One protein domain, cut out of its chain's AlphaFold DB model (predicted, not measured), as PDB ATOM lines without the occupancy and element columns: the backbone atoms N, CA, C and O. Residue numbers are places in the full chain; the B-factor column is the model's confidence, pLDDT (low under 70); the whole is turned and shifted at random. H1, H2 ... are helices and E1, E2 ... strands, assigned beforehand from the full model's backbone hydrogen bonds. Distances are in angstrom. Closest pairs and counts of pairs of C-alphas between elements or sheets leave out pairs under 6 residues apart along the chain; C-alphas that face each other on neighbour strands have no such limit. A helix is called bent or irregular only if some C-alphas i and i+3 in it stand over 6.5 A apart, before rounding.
ATOM      1  N   GLU A  26     -11.779   1.498 -78.220       78.19
ATOM      2  CA  GLU A  26     -12.188   0.912 -76.934       78.19
ATOM      3  C   GLU A  26     -12.299   1.988 -75.847       78.19
ATOM      4  O   GLU A  26     -13.280   2.023 -75.102       78.19
ATOM      5  N   ALA A  27     -11.350   2.932 -75.816       75.31
ATOM      6  CA  ALA A  27     -11.402   4.096 -74.932       75.31
ATOM      7  C   ALA A  27     -12.659   4.951 -75.192       75.31
ATOM      8  O   ALA A  27     -13.431   5.222 -74.270       75.31
ATOM      9  N   ARG A  28     -12.934   5.287 -76.465       82.94
ATOM     10  CA  ARG A  28     -14.154   6.012 -76.875       82.94
ATOM     11  C   ARG A  28     -15.433   5.250 -76.521       82.94
ATOM     12  O   ARG A  28     -16.409   5.860 -76.091       82.94
ATOM     13  N   GLN A  29     -15.444   3.924 -76.665       83.94
ATOM     14  CA  GLN A  29     -16.602   3.094 -76.325       83.94
ATOM     15  C   GLN A  29     -16.858   3.056 -74.809       83.94
ATOM     16  O   GLN A  29     -18.013   3.125 -74.375       83.94
ATOM     17  N   LEU A  30     -15.800   2.997 -73.991       81.62
ATOM     18  CA  LEU A  30     -15.899   3.068 -72.534       81.62
ATOM     19  C   LEU A  30     -16.406   4.443 -72.071       81.62
ATOM     20  O   LEU A  30     -17.276   4.521 -71.200       81.62
ATOM     21  N   GLU A  31     -15.928   5.521 -72.692       82.75
ATOM     22  CA  GLU A  31     -16.355   6.887 -72.395       82.75
ATOM     23  C   GLU A  31     -17.810   7.148 -72.809       82.75
ATOM     24  O   GLU A  31     -18.604   7.617 -71.991       82.75
ATOM     25  N   ALA A  32     -18.223   6.719 -74.006       86.38
ATOM     26  CA  ALA A  32     -19.624   6.746 -74.430       86.38
ATOM     27  C   ALA A  32     -20.530   5.952 -73.469       86.38
ATOM     28  O   ALA A  32     -21.619   6.407 -73.099       86.38
ATOM     29  N   LYS A  33     -20.070   4.790 -72.980       87.81
ATOM     30  CA  LYS A  33     -20.785   4.004 -71.964       87.81
ATOM     31  C   LYS A  33     -20.899   4.777 -70.644       87.81
ATOM     32  O   LYS A  33     -22.002   4.829 -70.091       87.81
ATOM     33  N   ARG A  34     -19.822   5.430 -70.184       86.88
ATOM     34  CA  ARG A  34     -19.787   6.275 -68.972       86.88
ATOM     35  C   ARG A  34     -20.742   7.465 -69.078       86.88
ATOM     36  O   ARG A  34     -21.546   7.668 -68.169       86.88
ATOM     37  N   LEU A  35     -20.737   8.175 -70.206       83.69
ATOM     38  CA  LEU A  35     -21.670   9.264 -70.509       83.69
ATOM     39  C   LEU A  35     -23.125   8.764 -70.558       83.69
ATOM     40  O   LEU A  35     -24.000   9.383 -69.959       83.69
ATOM     41  N   SER A  36     -23.396   7.592 -71.147       85.25
ATOM     42  CA  SER A  36     -24.751   7.006 -71.158       85.25
ATOM     43  C   SER A  36     -25.269   6.638 -69.758       85.25
ATOM     44  O   SER A  36     -26.475   6.699 -69.501       85.25
ATOM     45  N   LEU A  37     -24.374   6.237 -68.847       78.81
ATOM     46  CA  LEU A  37     -24.701   5.922 -67.455       78.81
ATOM     47  C   LEU A  37     -24.872   7.195 -66.623       78.81
ATOM     48  O   LEU A  37     -25.796   7.263 -65.815       78.81
ATOM     49  N   TYR A  38     -24.048   8.217 -66.858       70.81
ATOM     50  CA  TYR A  38     -24.197   9.544 -66.262       70.81
ATOM     51  C   TYR A  38     -25.528  10.192 -66.673       70.81
ATOM     52  O   TYR A  38     -26.316  10.573 -65.807       70.81
ATOM     53  N   SER A  39     -25.857  10.192 -67.968       72.62
ATOM     54  CA  SER A  39     -27.140  10.679 -68.484       72.62
ATOM     55  C   SER A  39     -28.321   9.869 -67.948       72.62
ATOM     56  O   SER A  39     -29.286  10.463 -67.479       72.62
ATOM     57  N   ARG A  40     -28.250   8.528 -67.893       69.25
ATOM     58  CA  ARG A  40     -29.303   7.716 -67.245       69.25
ATOM     59  C   ARG A  40     -29.440   8.005 -65.749       69.25
ATOM     60  O   ARG A  40     -30.563   8.059 -65.253       69.25
ATOM     61  N   ARG A  41     -28.338   8.242 -65.029       66.31
ATOM     62  CA  ARG A  41     -28.359   8.631 -63.610       66.31
ATOM     63  C   ARG A  41     -28.960  10.024 -63.424       66.31
ATOM     64  O   ARG A  41     -29.725  10.202 -62.484       66.31
ATOM     65  N   ASN A  42     -28.703  10.967 -64.329       58.44
ATOM     66  CA  ASN A  42     -29.301  12.303 -64.302       58.44
ATOM     67  C   ASN A  42     -30.774  12.310 -64.734       58.44
ATOM     68  O   ASN A  42     -31.571  12.955 -64.067       58.44
ATOM     69  N   HIS A  43     -31.184  11.542 -65.746       59.62
ATOM     70  CA  HIS A  43     -32.604  11.366 -66.074       59.62
ATOM     71  C   HIS A  43     -33.359  10.654 -64.948       59.62
ATOM     72  O   HIS A  43     -34.452  11.085 -64.599       59.62
ATOM     73  N   LYS A  44     -32.766   9.637 -64.303       54.19
ATOM     74  CA  LYS A  44     -33.346   9.041 -63.091       54.19
ATOM     75  C   LYS A  44     -33.402  10.055 -61.947       54.19
ATOM     76  O   LYS A  44     -34.442  10.165 -61.321       54.19
ATOM     77  N   ARG A  45     -32.356  10.857 -61.715       49.94
ATOM     78  CA  ARG A  45     -32.371  11.943 -60.713       49.94
ATOM     79  C   ARG A  45     -33.330  13.083 -61.048       49.94
ATOM     80  O   ARG A  45     -33.753  13.727 -60.110       49.94
ATOM     81  N   ARG A  46     -33.677  13.343 -62.314       53.00
ATOM     82  CA  ARG A  46     -34.691  14.341 -62.714       53.00
ATOM     83  C   ARG A  46     -36.117  13.777 -62.690       53.00
ATOM     84  O   ARG A  46     -37.042  14.528 -62.439       53.00
ATOM     85  N   LYS A  47     -36.291  12.467 -62.903       49.47
ATOM     86  CA  LYS A  47     -37.582  11.758 -62.796       49.47
ATOM     87  C   LYS A  47     -37.932  11.354 -61.354       49.47
ATOM     88  O   LYS A  47     -39.104  11.236 -61.019       49.47
ATOM     89  N   ASP A  48     -36.913  11.171 -60.515       48.47
ATOM     90  CA  ASP A  48     -37.017  10.901 -59.074       48.47
ATOM     91  C   ASP A  48     -36.660  12.130 -58.221       48.47
ATOM     92  O   ASP A  48     -36.729  12.058 -56.992       48.47
ATOM     93  N   ALA A  49     -36.296  13.260 -58.843       48.72
ATOM     94  CA  ALA A  49     -36.377  14.554 -58.182       48.72
ATOM     95  C   ALA A  49     -37.858  14.810 -57.954       48.72
ATOM     96  O   ALA A  49     -38.567  15.303 -58.828       48.72
ATOM     97  N   GLN A  50     -38.306  14.459 -56.751       53.12
ATOM     98  CA  GLN A  50     -39.429  15.147 -56.152       53.12
ATOM     99  C   GLN A  50     -39.236  16.642 -56.409       53.12
ATOM    100  O   GLN A  50     -38.152  17.186 -56.174       53.12
ATOM    101  N   GLU A  51     -40.305  17.304 -56.824       45.94
ATOM    102  CA  GLU A  51     -40.555  18.662 -56.378       45.94
ATOM    103  C   GLU A  51     -40.543  18.597 -54.842       45.94
ATOM    104  O   GLU A  51     -41.532  18.233 -54.200       45.94
ATOM    105  N   ILE A  52     -39.356  18.778 -54.245       49.22
ATOM    106  CA  ILE A  52     -39.175  18.783 -52.796       49.22
ATOM    107  C   ILE A  52     -39.804  20.089 -52.345       49.22
ATOM    108  O   ILE A  52     -39.114  21.103 -52.239       49.22
ATOM    109  N   THR A  53     -41.119  20.068 -52.116       59.41
ATOM    110  CA  THR A  53     -41.826  21.237 -51.606       59.41
ATOM    111  C   THR A  53     -41.134  21.645 -50.318       59.41
ATOM    112  O   THR A  53     -41.038  20.889 -49.339       59.41
ATOM    113  N   PHE A  54     -40.572  22.851 -50.335       63.62
ATOM    114  CA  PHE A  54     -39.757  23.332 -49.231       63.62
ATOM    115  C   PHE A  54     -40.567  23.335 -47.924       63.62
ATOM    116  O   PHE A  54     -40.018  23.084 -46.849       63.62
ATOM    117  N   PHE A  55     -41.893  23.461 -48.042       87.25
ATOM    118  CA  PHE A  55     -42.885  23.558 -46.974       87.25
ATOM    119  C   PHE A  55     -43.342  22.223 -46.361       87.25
ATOM    120  O   PHE A  55     -43.734  22.212 -45.191       87.25
ATOM    121  N   GLY A  56     -43.139  21.081 -47.036       89.44
ATOM    122  CA  GLY A  56     -43.308  19.746 -46.434       89.44
ATOM    123  C   GLY A  56     -44.590  19.005 -46.785       89.44
ATOM    124  O   GLY A  56     -45.060  18.196 -45.982       89.44
ATOM    125  N   LEU A  57     -45.133  19.282 -47.968       92.25
ATOM    126  CA  LEU A  57     -46.202  18.517 -48.598       92.25
ATOM    127  C   LEU A  57     -45.592  17.246 -49.213       92.25
ATOM    128  O   LEU A  57     -44.618  17.319 -49.967       92.25
ATOM    129  N   ILE A  58     -46.120  16.075 -48.859       90.06
ATOM    130  CA  ILE A  58     -45.612  14.775 -49.312       90.06
ATOM    131  C   ILE A  58     -46.576  14.227 -50.363       90.06
ATOM    132  O   ILE A  58     -47.641  13.718 -50.026       90.06
ATOM    133  N   TRP A  59     -46.212  14.340 -51.639       89.25
ATOM    134  CA  TRP A  59     -47.046  13.928 -52.773       89.25
ATOM    135  C   TRP A  59     -46.913  12.439 -53.124       89.25
ATOM    136  O   TRP A  59     -45.855  11.831 -52.927       89.25
ATOM    137  N   LYS A  60     -47.969  11.868 -53.717       86.62
ATOM    138  CA  LYS A  60     -47.954  10.552 -54.372       86.62
ATOM    139  C   LYS A  60     -47.038  10.578 -55.584       86.62
ATOM    140  O   LYS A  60     -47.105  11.480 -56.411       86.62
ATOM    141  N   ARG A  61     -46.224   9.533 -55.737       79.69
ATOM    142  CA  ARG A  61     -45.312   9.392 -56.884       79.69
ATOM    143  C   ARG A  61     -45.918   8.617 -58.065       79.69
ATOM    144  O   ARG A  61     -45.287   8.488 -59.112       79.69
ATOM    145  N   GLY A  62     -47.129   8.081 -57.913       76.50
ATOM    146  CA  GLY A  62     -47.865   7.405 -58.981       76.50
ATOM    147  C   GLY A  62     -49.100   6.653 -58.483       76.50
ATOM    148  O   GLY A  62     -49.378   6.601 -57.286       76.50
ATOM    149  N   LYS A  63     -49.829   6.029 -59.419       70.69
ATOM    150  CA  LYS A  63     -51.129   5.371 -59.173       70.69
ATOM    151  C   LYS A  63     -51.078   4.207 -58.165       70.69
ATOM    152  O   LYS A  63     -52.087   3.915 -57.535       70.69
ATOM    153  N   ASN A  64     -49.903   3.596 -57.986       67.12
ATOM    154  CA  ASN A  64     -49.673   2.417 -57.139       67.12
ATOM    155  C   ASN A  64     -48.702   2.713 -55.974       67.12
ATOM    156  O   ASN A  64     -47.897   1.857 -55.606       67.12
ATOM    157  N   ASP A  65     -48.692   3.938 -55.436       66.81
ATOM    158  CA  ASP A  65     -47.785   4.291 -54.337       66.81
ATOM    159  C   ASP A  65     -48.174   3.559 -53.038       66.81
ATOM    160  O   ASP A  65     -49.169   3.884 -52.392       66.81
ATOM    161  N   ILE A  66     -47.367   2.571 -52.637       64.06
ATOM    162  CA  ILE A  66     -47.559   1.778 -51.408       64.06
ATOM    163  C   ILE A  66     -47.522   2.672 -50.155       64.06
ATOM    164  O   ILE A  66     -48.103   2.328 -49.129       64.06
ATOM    165  N   ARG A  67     -46.907   3.862 -50.235       63.69
ATOM    166  CA  ARG A  67     -46.915   4.862 -49.156       63.69
ATOM    167  C   ARG A  67     -48.224   5.645 -49.062       63.69
ATOM    168  O   ARG A  67     -48.295   6.564 -48.254       63.69
ATOM    169  N   SER A  68     -49.248   5.311 -49.854       62.12
ATOM    170  CA  SER A  68     -50.569   5.953 -49.853       62.12
ATOM    171  C   SER A  68     -51.405   5.635 -48.598       62.12
ATOM    172  O   SER A  68     -52.586   5.287 -48.687       62.12
ATOM    173  N   SER A  69     -50.832   5.865 -47.416       62.69
ATOM    174  CA  SER A  69     -51.588   6.359 -46.269       62.69
ATOM    175  C   SER A  69     -52.327   7.610 -46.738       62.69
ATOM    176  O   SER A  69     -51.701   8.637 -46.983       62.69
ATOM    177  N   LYS A  70     -53.639   7.514 -46.969       68.44
ATOM    178  CA  LYS A  70     -54.414   8.672 -47.424       68.44
ATOM    179  C   LYS A  70     -54.337   9.767 -46.362       68.44
ATOM    180  O   LYS A  70     -54.536   9.481 -45.178       68.44
ATOM    181  N   LEU A  71     -54.117  11.002 -46.806       83.75
ATOM    182  CA  LEU A  71     -54.372  12.195 -46.011       83.75
ATOM    183  C   LEU A  71     -55.784  12.072 -45.428       83.75
ATOM    184  O   LEU A  71     -56.732  11.770 -46.160       83.75
ATOM    185  N   LYS A  72     -55.921  12.200 -44.107       86.44
ATOM    186  CA  LYS A  72     -57.228  12.033 -43.466       86.44
ATOM    187  C   LYS A  72     -58.101  13.214 -43.858       86.44
ATOM    188  O   LYS A  72     -57.602  14.335 -43.878       86.44
ATOM    189  N   ALA A  73     -59.387  12.970 -44.109       84.88
ATOM    190  CA  ALA A  73     -60.343  14.040 -44.391       84.88
ATOM    191  C   ALA A  73     -60.262  15.130 -43.307       84.88
ATOM    192  O   ALA A  73     -60.061  16.293 -43.621       84.88
ATOM    193  N   ASP A  74     -60.232  14.726 -42.034       88.00
ATOM    194  CA  ASP A  74     -60.118  15.639 -40.892       88.00
ATOM    195  C   ASP A  74     -58.808  16.446 -40.834       88.00
ATOM    196  O   ASP A  74     -58.737  17.394 -40.054       88.00
ATOM    197  N   ASP A  75     -57.735  16.035 -41.528       93.00
ATOM    198  CA  ASP A  75     -56.449  16.755 -41.566       93.00
ATOM    199  C   ASP A  75     -56.462  17.908 -42.603       93.00
ATOM    200  O   ASP A  75     -55.475  18.641 -42.687       93.00
ATOM    201  N   VAL A  76     -57.557  18.114 -43.352       93.94
ATOM    202  CA  VAL A  76     -57.749  19.232 -44.298       93.94
ATOM    203  C   VAL A  76     -59.116  19.888 -44.097       93.94
ATOM    204  O   VAL A  76     -60.111  19.223 -43.838       93.94
ATOM    205  N   ILE A  77     -59.174  21.207 -44.251       94.75
ATOM    206  CA  ILE A  77     -60.415  21.977 -44.369       94.75
ATOM    207  C   ILE A  77     -60.318  22.757 -45.676       94.75
ATOM    208  O   ILE A  77     -59.385  23.540 -45.840       94.75
ATOM    209  N   LEU A  78     -61.246  22.510 -46.600       93.25
ATOM    210  CA  LEU A  78     -61.365  23.262 -47.853       93.25
ATOM    211  C   LEU A  78     -61.948  24.654 -47.598       93.25
ATOM    212  O   LEU A  78     -62.590  24.875 -46.564       93.25
ATOM    213  N   SER A  79     -61.755  25.570 -48.547       91.12
ATOM    214  CA  SER A  79     -62.501  26.828 -48.539       91.12
ATOM    215  C   SER A  79     -64.003  26.570 -48.762       91.12
ATOM    216  O   SER A  79     -64.406  25.617 -49.429       91.12
ATOM    217  N   SER A  80     -64.847  27.398 -48.149       86.75
ATOM    218  CA  SER A  80     -66.308  27.347 -48.237       86.75
ATOM    219  C   SER A  80     -66.847  28.762 -48.421       86.75
ATOM    220  O   SER A  80     -66.675  29.627 -47.554       86.75
ATOM    221  N   GLN A  81     -67.488  28.998 -49.569       79.62
ATOM    222  CA  GLN A  81     -68.119  30.280 -49.906       79.62
ATOM    223  C   GLN A  81     -69.557  30.377 -49.372       79.62
ATOM    224  O   GLN A  81     -70.048  31.477 -49.143       79.62
ATOM    225  N   ASP A  82     -70.200  29.242 -49.079       78.44
ATOM    226  CA  ASP A  82     -71.619  29.155 -48.695       78.44
ATOM    227  C   ASP A  82     -71.904  29.582 -47.239       78.44
ATOM    228  O   ASP A  82     -72.989  29.349 -46.708       78.44
ATOM    229  N   GLY A  83     -70.911  30.126 -46.525       67.62
ATOM    230  CA  GLY A  83     -70.991  30.465 -45.095       67.62
ATOM    231  C   GLY A  83     -71.055  29.256 -44.146       67.62
ATOM    232  O   GLY A  83     -70.783  29.391 -42.950       67.62
ATOM    233  N   VAL A  84     -71.338  28.057 -44.665       74.88
ATOM    234  CA  VAL A  84     -71.265  26.782 -43.942       74.88
ATOM    235  C   VAL A  84     -69.793  26.407 -43.747       74.88
ATOM    236  O   VAL A  84     -69.179  25.705 -44.552       74.88
ATOM    237  N   GLY A  85     -69.198  26.943 -42.681       73.44
ATOM    238  CA  GLY A  85     -67.832  26.629 -42.274       73.44
ATOM    239  C   GLY A  85     -67.689  25.220 -41.689       73.44
ATOM    240  O   GLY A  85     -68.654  24.606 -41.233       73.44
ATOM    241  N   SER A  86     -66.450  24.728 -41.644       84.31
ATOM    242  CA  SER A  86     -66.119  23.478 -40.952       84.31
ATOM    243  C   SER A  86     -66.510  23.547 -39.464       84.31
ATOM    244  O   SER A  86     -66.333  24.598 -38.837       84.31
ATOM    245  N   PRO A  87     -66.971  22.438 -38.844       84.56
ATOM    246  CA  PRO A  87     -67.156  22.380 -37.390       84.56
ATOM    247  C   PRO A  87     -65.838  22.609 -36.633       84.56
ATOM    248  O   PRO A  87     -65.842  23.035 -35.478       84.56
ATOM    249  N   MET A  88     -64.699  22.353 -37.283       87.00
ATOM    250  CA  MET A  88     -63.375  22.633 -36.749       87.00
ATOM    251  C   MET A  88     -62.963  24.063 -37.110       87.00
ATOM    252  O   MET A  88     -62.824  24.389 -38.286       87.00
ATOM    253  N   LYS A  89     -62.724  24.900 -36.093       91.50
ATOM    254  CA  LYS A  89     -62.312  26.308 -36.237       91.50
ATOM    255  C   LYS A  89     -60.832  26.496 -35.851       91.50
ATOM    256  O   LYS A  89     -60.551  26.918 -34.730       91.50
ATOM    257  N   PRO A  90     -59.869  26.128 -36.715       94.00
ATOM    258  CA  PRO A  90     -58.444  26.212 -36.408       94.00
ATOM    259  C   PRO A  90     -57.876  27.636 -36.396       94.00
ATOM    260  O   PRO A  90     -58.218  28.469 -37.230       94.00
ATOM    261  N   THR A  91     -56.885  27.864 -35.537       95.00
ATOM    262  CA  THR A  91     -55.968  29.011 -35.630       95.00
ATOM    263  C   THR A  91     -54.751  28.625 -36.473       95.00
ATOM    264  O   THR A  91     -54.176  27.552 -36.271       95.00
ATOM    265  N   CYS A  92     -54.327  29.482 -37.407       95.44
ATOM    266  CA  CYS A  92     -53.130  29.214 -38.211       95.44
ATOM    267  C   CYS A  92     -51.847  29.421 -37.393       95.44
ATOM    268  O   CYS A  92     -51.627  30.478 -36.810       95.44
ATOM    269  N   TYR A  93     -50.947  28.442 -37.412       94.44
ATOM    270  CA  TYR A  93     -49.709  28.435 -36.630       94.44
ATOM    271  C   TYR A  93     -48.604  29.379 -37.149       94.44
ATOM    272  O   TYR A  93     -47.567  29.522 -36.507       94.44
ATOM    273  N   LEU A  94     -48.791  29.997 -38.321       91.44
ATOM    274  CA  LEU A  94     -47.818  30.923 -38.919       91.44
ATOM    275  C   LEU A  94     -48.148  32.397 -38.663       91.44
ATOM    276  O   LEU A  94     -47.237  33.204 -38.529       91.44
ATOM    277  N   CYS A  95     -49.436  32.751 -38.637       93.25
ATOM    278  CA  CYS A  95     -49.904  34.133 -38.465       93.25
ATOM    279  C   CYS A  95     -50.777  34.340 -37.219       93.25
ATOM    280  O   CYS A  95     -51.179  35.465 -36.953       93.25
ATOM    281  N   PHE A  96     -51.117  33.269 -36.495       91.81
ATOM    282  CA  PHE A  96     -51.987  33.257 -35.313       91.81
ATOM    283  C   PHE A  96     -53.398  33.849 -35.504       91.81
ATOM    284  O   PHE A  96     -54.163  33.924 -34.544       91.81
ATOM    285  N   LYS A  97     -53.797  34.176 -36.742       90.25
ATOM    286  CA  LYS A  97     -55.169  34.580 -37.062       90.25
ATOM    287  C   LYS A  97     -56.159  33.416 -36.859       90.25
ATOM    288  O   LYS A  97     -55.808  32.258 -37.134       90.25
ATOM    289  N   PRO A  98     -57.393  33.716 -36.405       92.94
ATOM    290  CA  PRO A  98     -58.450  32.727 -36.211       92.94
ATOM    291  C   PRO A  98     -58.933  32.119 -37.538       92.94
ATOM    292  O   PRO A  98     -58.551  32.551 -38.629       92.94
ATOM    293  N   TYR A  99     -59.793  31.107 -37.431       94.56
ATOM    294  CA  TYR A  99     -60.435  30.471 -38.580       94.56
ATOM    295  C   TYR A  99     -61.253  31.467 -39.405       94.56
ATOM    296  O   TYR A  99     -62.060  32.219 -38.854       94.56
ATOM    297  N   ARG A 100     -61.109  31.394 -40.729       93.31
ATOM    298  CA  ARG A 100     -62.039  31.972 -41.699       93.31
ATOM    299  C   ARG A 100     -62.475  30.884 -42.677       93.31
ATOM    300  O   ARG A 100     -61.649  30.069 -43.077       93.31
ATOM    301  N   SER A 101     -63.749  30.858 -43.062       93.81
ATOM    302  CA  SER A 101     -64.278  29.815 -43.952       93.81
ATOM    303  C   SER A 101     -63.803  29.937 -45.398       93.81
ATOM    304  O   SER A 101     -63.769  28.935 -46.097       93.81
ATOM    305  N   ASP A 102     -63.390  31.126 -45.837       92.56
ATOM    306  CA  ASP A 102     -62.900  31.393 -47.193       92.56
ATOM    307  C   ASP A 102     -61.476  30.872 -47.459       92.56
ATOM    308  O   ASP A 102     -60.999  30.954 -48.586       92.56
ATOM    309  N   LEU A 103     -60.797  30.321 -46.447       94.19
ATOM    310  CA  LEU A 103     -59.410  29.869 -46.540       94.19
ATOM    311  C   LEU A 103     -59.290  28.356 -46.342       94.19
ATOM    312  O   LEU A 103     -59.907  27.774 -45.452       94.19
ATOM    313  N   MET A 104     -58.414  27.729 -47.129       95.31
ATOM    314  CA  MET A 104     -58.020  26.336 -46.924       95.31
ATOM    315  C   MET A 104     -57.032  26.209 -45.754       95.31
ATOM    316  O   MET A 104     -56.079  26.984 -45.635       95.31
ATOM    317  N   TYR A 105     -57.200  25.162 -44.943       96.69
ATOM    318  CA  TYR A 105     -56.279  24.794 -43.867       96.69
ATOM    319  C   TYR A 105     -55.820  23.341 -43.987       96.69
ATOM    320  O   TYR A 105     -56.601  22.450 -44.316       96.69
ATOM    321  N   ILE A 106     -54.564  23.080 -43.623       96.62
ATOM    322  CA  ILE A 106     -54.006  21.730 -43.502       96.62
ATOM    323  C   ILE A 106     -53.328  21.519 -42.146       96.62
ATOM    324  O   ILE A 106     -52.667  22.407 -41.596       96.62
ATOM    325  N   ARG A 107     -53.508  20.324 -41.583       96.62
ATOM    326  CA  ARG A 107     -52.991  19.925 -40.276       96.62
ATOM    327  C   ARG A 107     -51.711  19.108 -40.411       96.62
ATOM    328  O   ARG A 107     -51.638  18.150 -41.172       96.62
ATOM    329  N   CYS A 108     -50.692  19.459 -39.631       95.38
ATOM    330  CA  CYS A 108     -49.449  18.689 -39.574       95.38
ATOM    331  C   CYS A 108     -49.687  17.313 -38.933       95.38
ATOM    332  O   CYS A 108     -50.170  17.241 -37.801       95.38
ATOM    333  N   GLU A 109     -49.253  16.232 -39.591       94.19
ATOM    334  CA  GLU A 109     -49.379  14.844 -39.107       94.19
ATOM    335  C   GLU A 109     -48.793  14.642 -37.694       94.19
ATOM    336  O   GLU A 109     -49.255  13.794 -36.932       94.19
ATOM    337  N   SER A 110     -47.758  15.423 -37.353       93.19
ATOM    338  CA  SER A 110     -46.888  15.189 -36.199       93.19
ATOM    339  C   SER A 110     -47.205  16.092 -35.011       93.19
ATOM    340  O   SER A 110     -47.310  15.584 -33.901       93.19
ATOM    341  N   CYS A 111     -47.344  17.409 -35.212       94.25
ATOM    342  CA  CYS A 111     -47.674  18.338 -34.122       94.25
ATOM    343  C   CYS A 111     -49.156  18.713 -34.052       94.25
ATOM    344  O   CYS A 111     -49.537  19.419 -33.130       94.25
ATOM    345  N   ARG A 112     -49.984  18.284 -35.017       94.00
ATOM    346  CA  ARG A 112     -51.425  18.590 -35.114       94.00
ATOM    347  C   ARG A 112     -51.806  20.078 -35.173       94.00
ATOM    348  O   ARG A 112     -52.991  20.387 -35.232       94.00
ATOM    349  N   ASN A 113     -50.829  20.978 -35.265       95.94
ATOM    350  CA  ASN A 113     -51.059  22.386 -35.577       95.94
ATOM    351  C   ASN A 113     -51.586  22.551 -37.009       95.94
ATOM    352  O   ASN A 113     -51.243  21.766 -37.902       95.94
ATOM    353  N   TRP A 114     -52.364  23.609 -37.211       97.31
ATOM    354  CA  TRP A 114     -52.972  23.978 -38.484       97.31
ATOM    355  C   TRP A 114     -52.220  25.105 -39.180       97.31
ATOM    356  O   TRP A 114     -51.614  25.957 -38.536       97.31
ATOM    357  N   PHE A 115     -52.270  25.100 -40.504       97.06
ATOM    358  CA  PHE A 115     -51.555  26.018 -41.379       97.06
ATOM    359  C   PHE A 115     -52.485  26.402 -42.526       97.06
ATOM    360  O   PHE A 115     -53.230  25.543 -42.998       97.06
ATOM    361  N   HIS A 116     -52.447  27.657 -42.970       96.88
ATOM    362  CA  HIS A 116     -53.114  28.050 -44.212       96.88
ATOM    363  C   HIS A 116     -52.468  27.325 -45.402       96.88
ATOM    364  O   HIS A 116     -51.256  27.101 -45.404       96.88
ATOM    365  N   GLY A 117     -53.280  26.902 -46.371       95.31
ATOM    366  CA  GLY A 117     -52.812  26.125 -47.523       95.31
ATOM    367  C   GLY A 117     -51.954  26.937 -48.496       95.31
ATOM    368  O   GLY A 117     -50.914  26.458 -48.949       95.31
ATOM    369  N   ASP A 118     -52.334  28.189 -48.743       94.56
ATOM    370  CA  ASP A 118     -51.623  29.139 -49.607       94.56
ATOM    371  C   ASP A 118     -50.192  29.426 -49.110       94.56
ATOM    372  O   ASP A 118     -49.243  29.418 -49.891       94.56
ATOM    373  N   ALA A 119     -50.003  29.535 -47.791       93.69
ATOM    374  CA  ALA A 119     -48.710  29.679 -47.117       93.69
ATOM    375  C   ALA A 119     -47.757  28.477 -47.295       93.69
ATOM    376  O   ALA A 119     -46.621  28.501 -46.815       93.69
ATOM    377  N   LEU A 120     -48.230  27.403 -47.929       93.88
ATOM    378  CA  LEU A 120     -47.484  26.185 -48.236       93.88
ATOM    379  C   LEU A 120     -47.470  25.875 -49.742       93.88
ATOM    380  O   LEU A 120     -46.989  24.802 -50.104       93.88
ATOM    381  N   GLU A 121     -48.005  26.768 -50.585       91.19
ATOM    382  CA  GLU A 121     -48.246  26.548 -52.022       91.19
ATOM    383  C   GLU A 121     -49.130  25.306 -52.292       91.19
ATOM    384  O   GLU A 121     -48.963  24.585 -53.277       91.19
ATOM    385  N   LEU A 122     -50.079  25.026 -51.388       92.25
ATOM    386  CA  LEU A 122     -51.085  23.982 -51.571       92.25
ATOM    387  C   LEU A 122     -52.296  24.550 -52.319       92.25
ATOM    388  O   LEU A 122     -52.948  25.476 -51.846       92.25
ATOM    389  N   GLU A 123     -52.628  23.933 -53.448       91.50
ATOM    390  CA  GLU A 123     -53.838  24.196 -54.233       91.50
ATOM    391  C   GLU A 123     -54.890  23.109 -53.979       91.50
ATOM    392  O   GLU A 123     -54.545  21.931 -53.832       91.50
ATOM    393  N   GLU A 124     -56.179  23.468 -54.005       90.81
ATOM    394  CA  GLU A 124     -57.268  22.514 -53.741       90.81
ATOM    395  C   GLU A 124     -57.279  21.336 -54.734       90.81
ATOM    396  O   GLU A 124     -57.421  20.177 -54.334       90.81
ATOM    397  N   GLY A 125     -57.004  21.600 -56.018       89.81
ATOM    398  CA  GLY A 125     -56.910  20.566 -57.056       89.81
ATOM    399  C   GLY A 125     -55.803  19.527 -56.822       89.81
ATOM    400  O   GLY A 125     -55.918  18.395 -57.293       89.81
ATOM    401  N   ARG A 126     -54.756  19.860 -56.051       89.44
ATOM    402  CA  ARG A 126     -53.624  18.959 -55.767       89.44
ATOM    403  C   ARG A 126     -53.837  18.086 -54.523       89.44
ATOM    404  O   ARG A 126     -53.105  17.114 -54.335       89.44
ATOM    405  N   ILE A 127     -54.850  18.350 -53.688       90.44
ATOM    406  CA  ILE A 127     -55.083  17.616 -52.424       90.44
ATOM    407  C   ILE A 127     -55.255  16.107 -52.655       90.44
ATOM    408  O   ILE A 127     -54.761  15.301 -51.867       90.44
ATOM    409  N   ALA A 128     -55.897  15.696 -53.753       87.50
ATOM    410  CA  ALA A 128     -56.089  14.281 -54.084       87.50
ATOM    411  C   ALA A 128     -54.761  13.513 -54.271       87.50
ATOM    412  O   ALA A 128     -54.706  12.292 -54.071       87.50
ATOM    413  N   GLU A 129     -53.682  14.216 -54.620       88.19
ATOM    414  CA  GLU A 129     -52.331  13.677 -54.784       88.19
ATOM    415  C   GLU A 129     -51.497  13.744 -53.498       88.19
ATOM    416  O   GLU A 129     -50.436  13.126 -53.420       88.19
ATOM    417  N   LEU A 130     -51.969  14.440 -52.462       89.62
ATOM    418  CA  LEU A 130     -51.262  14.599 -51.196       89.62
ATOM    419  C   LEU A 130     -51.402  13.333 -50.320       89.62
ATOM    420  O   LEU A 130     -52.493  12.793 -50.125       89.62
ATOM    421  N   ILE A 131     -50.276  12.830 -49.804       90.38
ATOM    422  CA  ILE A 131     -50.205  11.702 -48.857       90.38
ATOM    423  C   ILE A 131     -50.312  12.234 -47.429       90.38
ATOM    424  O   ILE A 131     -51.197  11.842 -46.677       90.38
ATOM    425  N   SER A 132     -49.407  13.133 -47.047       91.06
ATOM    426  CA  SER A 132     -49.424  13.778 -45.736       91.06
ATOM    427  C   SER A 132     -48.692  15.118 -45.764       91.06
ATOM    428  O   SER A 132     -48.043  15.485 -46.748       91.06
ATOM    429  N   TYR A 133     -48.806  15.864 -44.669       93.94
ATOM    430  CA  TYR A 133     -48.104  17.122 -44.468       93.94
ATOM    431  C   TYR A 133     -47.347  17.103 -43.142       93.94
ATOM    432  O   TYR A 133     -47.913  16.829 -42.080       93.94
ATOM    433  N   ARG A 134     -46.058  17.453 -43.195       93.69
ATOM    434  CA  ARG A 134     -45.207  17.624 -42.015       93.69
ATOM    435  C   ARG A 134     -44.562  19.007 -42.043       93.69
ATOM    436  O   ARG A 134     -43.641  19.262 -42.819       93.69
ATOM    437  N   CYS A 135     -45.011  19.886 -41.151       94.19
ATOM    438  CA  CYS A 135     -44.602  21.289 -41.131       94.19
ATOM    439  C   CYS A 135     -43.085  21.493 -40.964       94.19
ATOM    440  O   CYS A 135     -42.364  20.637 -40.439       94.19
ATOM    441  N   CYS A 136     -42.597  22.668 -41.369       88.69
ATOM    442  CA  CYS A 136     -41.183  23.033 -41.267       88.69
ATOM    443  C   CYS A 136     -40.608  22.876 -39.844       88.69
ATOM    444  O   CYS A 136     -39.517  22.321 -39.710       88.69
ATOM    445  N   ARG A 137     -41.356  23.223 -38.779       89.12
ATOM    446  CA  ARG A 137     -40.928  22.996 -37.377       89.12
ATOM    447  C   ARG A 137     -40.654  21.511 -37.099       89.12
ATOM    448  O   ARG A 137     -39.581  21.169 -36.611       89.12
ATOM    449  N   CYS A 138     -41.563  20.615 -37.491       90.56
ATOM    450  CA  CYS A 138     -41.400  19.159 -37.356       90.56
ATOM    451  C   CYS A 138     -40.318  18.552 -38.272       90.56
ATOM    452  O   CYS A 138     -39.944  17.396 -38.076       90.56
ATOM    453  N   ARG A 139     -39.823  19.306 -39.265       88.31
ATOM    454  CA  ARG A 139     -38.698  18.936 -40.146       88.31
ATOM    455  C   ARG A 139     -37.399  19.696 -39.835       88.31
ATOM    456  O   ARG A 139     -36.437  19.548 -40.583       88.31
ATOM    457  N   ARG A 140     -37.361  20.502 -38.762       86.06
ATOM    458  CA  ARG A 140     -36.234  21.389 -38.400       86.06
ATOM    459  C   ARG A 140     -35.789  22.300 -39.566       86.06
ATOM    460  O   ARG A 140     -34.601  22.480 -39.811       86.06
ATOM    461  N   ARG A 141     -36.755  22.853 -40.309       82.94
ATOM    462  CA  ARG A 141     -36.557  23.815 -41.411       82.94
ATOM    463  C   ARG A 141     -37.110  25.202 -41.044       82.94
ATOM    464  O   ARG A 141     -37.990  25.268 -40.182       82.94
ATOM    465  N   PRO A 142     -36.650  26.286 -41.702       79.62
ATOM    466  CA  PRO A 142     -37.265  27.609 -41.583       79.62
ATOM    467  C   PRO A 142     -38.771  27.563 -41.866       79.62
ATOM    468  O   PRO A 142     -39.213  26.840 -42.762       79.62
ATOM    469  N   LEU A 143     -39.557  28.314 -41.092       80.19
ATOM    470  CA  LEU A 143     -40.993  28.454 -41.336       80.19
ATOM    471  C   LEU A 143     -41.232  29.341 -42.575       80.19
ATOM    472  O   LEU A 143     -40.511  30.327 -42.743       80.19
ATOM    473  N   PRO A 144     -42.227  29.031 -43.425       87.38
ATOM    474  CA  PRO A 144     -42.708  29.979 -44.426       87.38
ATOM    475  C   PRO A 144     -43.322  31.217 -43.768       87.38
ATOM    476  O   PRO A 144     -43.828  31.154 -42.646       87.38
ATOM    477  N   LYS A 145     -43.339  32.326 -44.511       87.94
ATOM    478  CA  LYS A 145     -44.231  33.452 -44.216       87.94
ATOM    479  C   LYS A 145     -45.655  33.059 -44.614       87.94
ATOM    480  O   LYS A 145     -45.841  32.398 -45.629       87.94
ATOM    481  N   CYS A 146     -46.647  33.478 -43.835       93.25
ATOM    482  CA  CYS A 146     -48.045  33.342 -44.231       93.25
ATOM    483  C   CYS A 146     -48.472  34.584 -45.026       93.25
ATOM    484  O   CYS A 146     -48.261  35.684 -44.516       93.25
ATOM    485  N   PRO A 147     -49.105  34.460 -46.206       93.81
ATOM    486  CA  PRO A 147     -49.656  35.611 -46.927       93.81
ATOM    487  C   PRO A 147     -50.682  36.398 -46.098       93.81
ATOM    488  O   PRO A 147     -50.801  37.609 -46.244       93.81
ATOM    489  N   HIS A 148     -51.356  35.729 -45.158       92.56
ATOM    490  CA  HIS A 148     -52.288  36.333 -44.205       92.56
ATOM    491  C   HIS A 148     -51.636  36.867 -42.913       92.56
ATOM    492  O   HIS A 148     -52.350  37.093 -41.939       92.56
ATOM    493  N   SER A 149     -50.310  37.030 -42.819       89.25
ATOM    494  CA  SER A 149     -49.696  37.687 -41.652       89.25
ATOM    495  C   SER A 149     -49.665  39.207 -41.809       89.25
ATOM    496  O   SER A 149     -49.116  39.696 -42.793       89.25
ATOM    497  N   ASP A 150     -50.120  39.947 -40.793       79.50
ATOM    498  CA  ASP A 150     -50.034  41.422 -40.774       79.50
ATOM    499  C   ASP A 150     -48.588  41.932 -40.606       79.50
ATOM    500  O   ASP A 150     -48.312  43.112 -40.805       79.50
TER     501      ASP A 150
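What this domain is: This is residues 26 to 150 of the 378 residues of an uncharacterized protein of Oryza meyeriana var. granulata (UniProt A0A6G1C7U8). The long helix H1 sticks out from a compact body with little regular structure, mostly loops round two small antiparallel sheets, E1 with E4 and E2 with E3. A short helix, H2, leads straight into E4. The printed part has 125 residues, 41 in named elements, in the order H1, E1, E2, E3, H2, E4; the class is mixed. It is loose, with a radius of gyration of the C-alphas of 19.7 A and spans of 72 by 32 by 25 A.

Where its parts are: Find C-alpha 26 at (-12.188, 0.912, -76.934); from there H1, residues 26 to 47, runs 31.0 A. Then come E1, residues 57 to 59, E2, 105 to 107, E3, 114 to 116, H2, 124 to 129, and E4, 130 to 133, ending at C-alpha 133, (-48.104, 17.122, -44.468).

How they stand to each other: H1 stands free; its O i to N i+4 pairs are all within hydrogen-bond range. In E1 and E4, antiparallel, look at N 58 and O 132, 2.9 A; in the hairpin E2 and E3, N 106 and O 115, 2.9 A. H2 is irregular, C-alphas 125 and 128 being 7.0 A apart, with 0 of 2 such pairs but 2 of 3 from O i to N i+3.

The domain as a whole: The farthest C-alphas, Glu 26 and Gly 83, are 73.1 A apart. The printed part has no cut; E1 to E2 is a long link. Residues 40 to 54, 64 to 70 and 83 have pLDDT under 70.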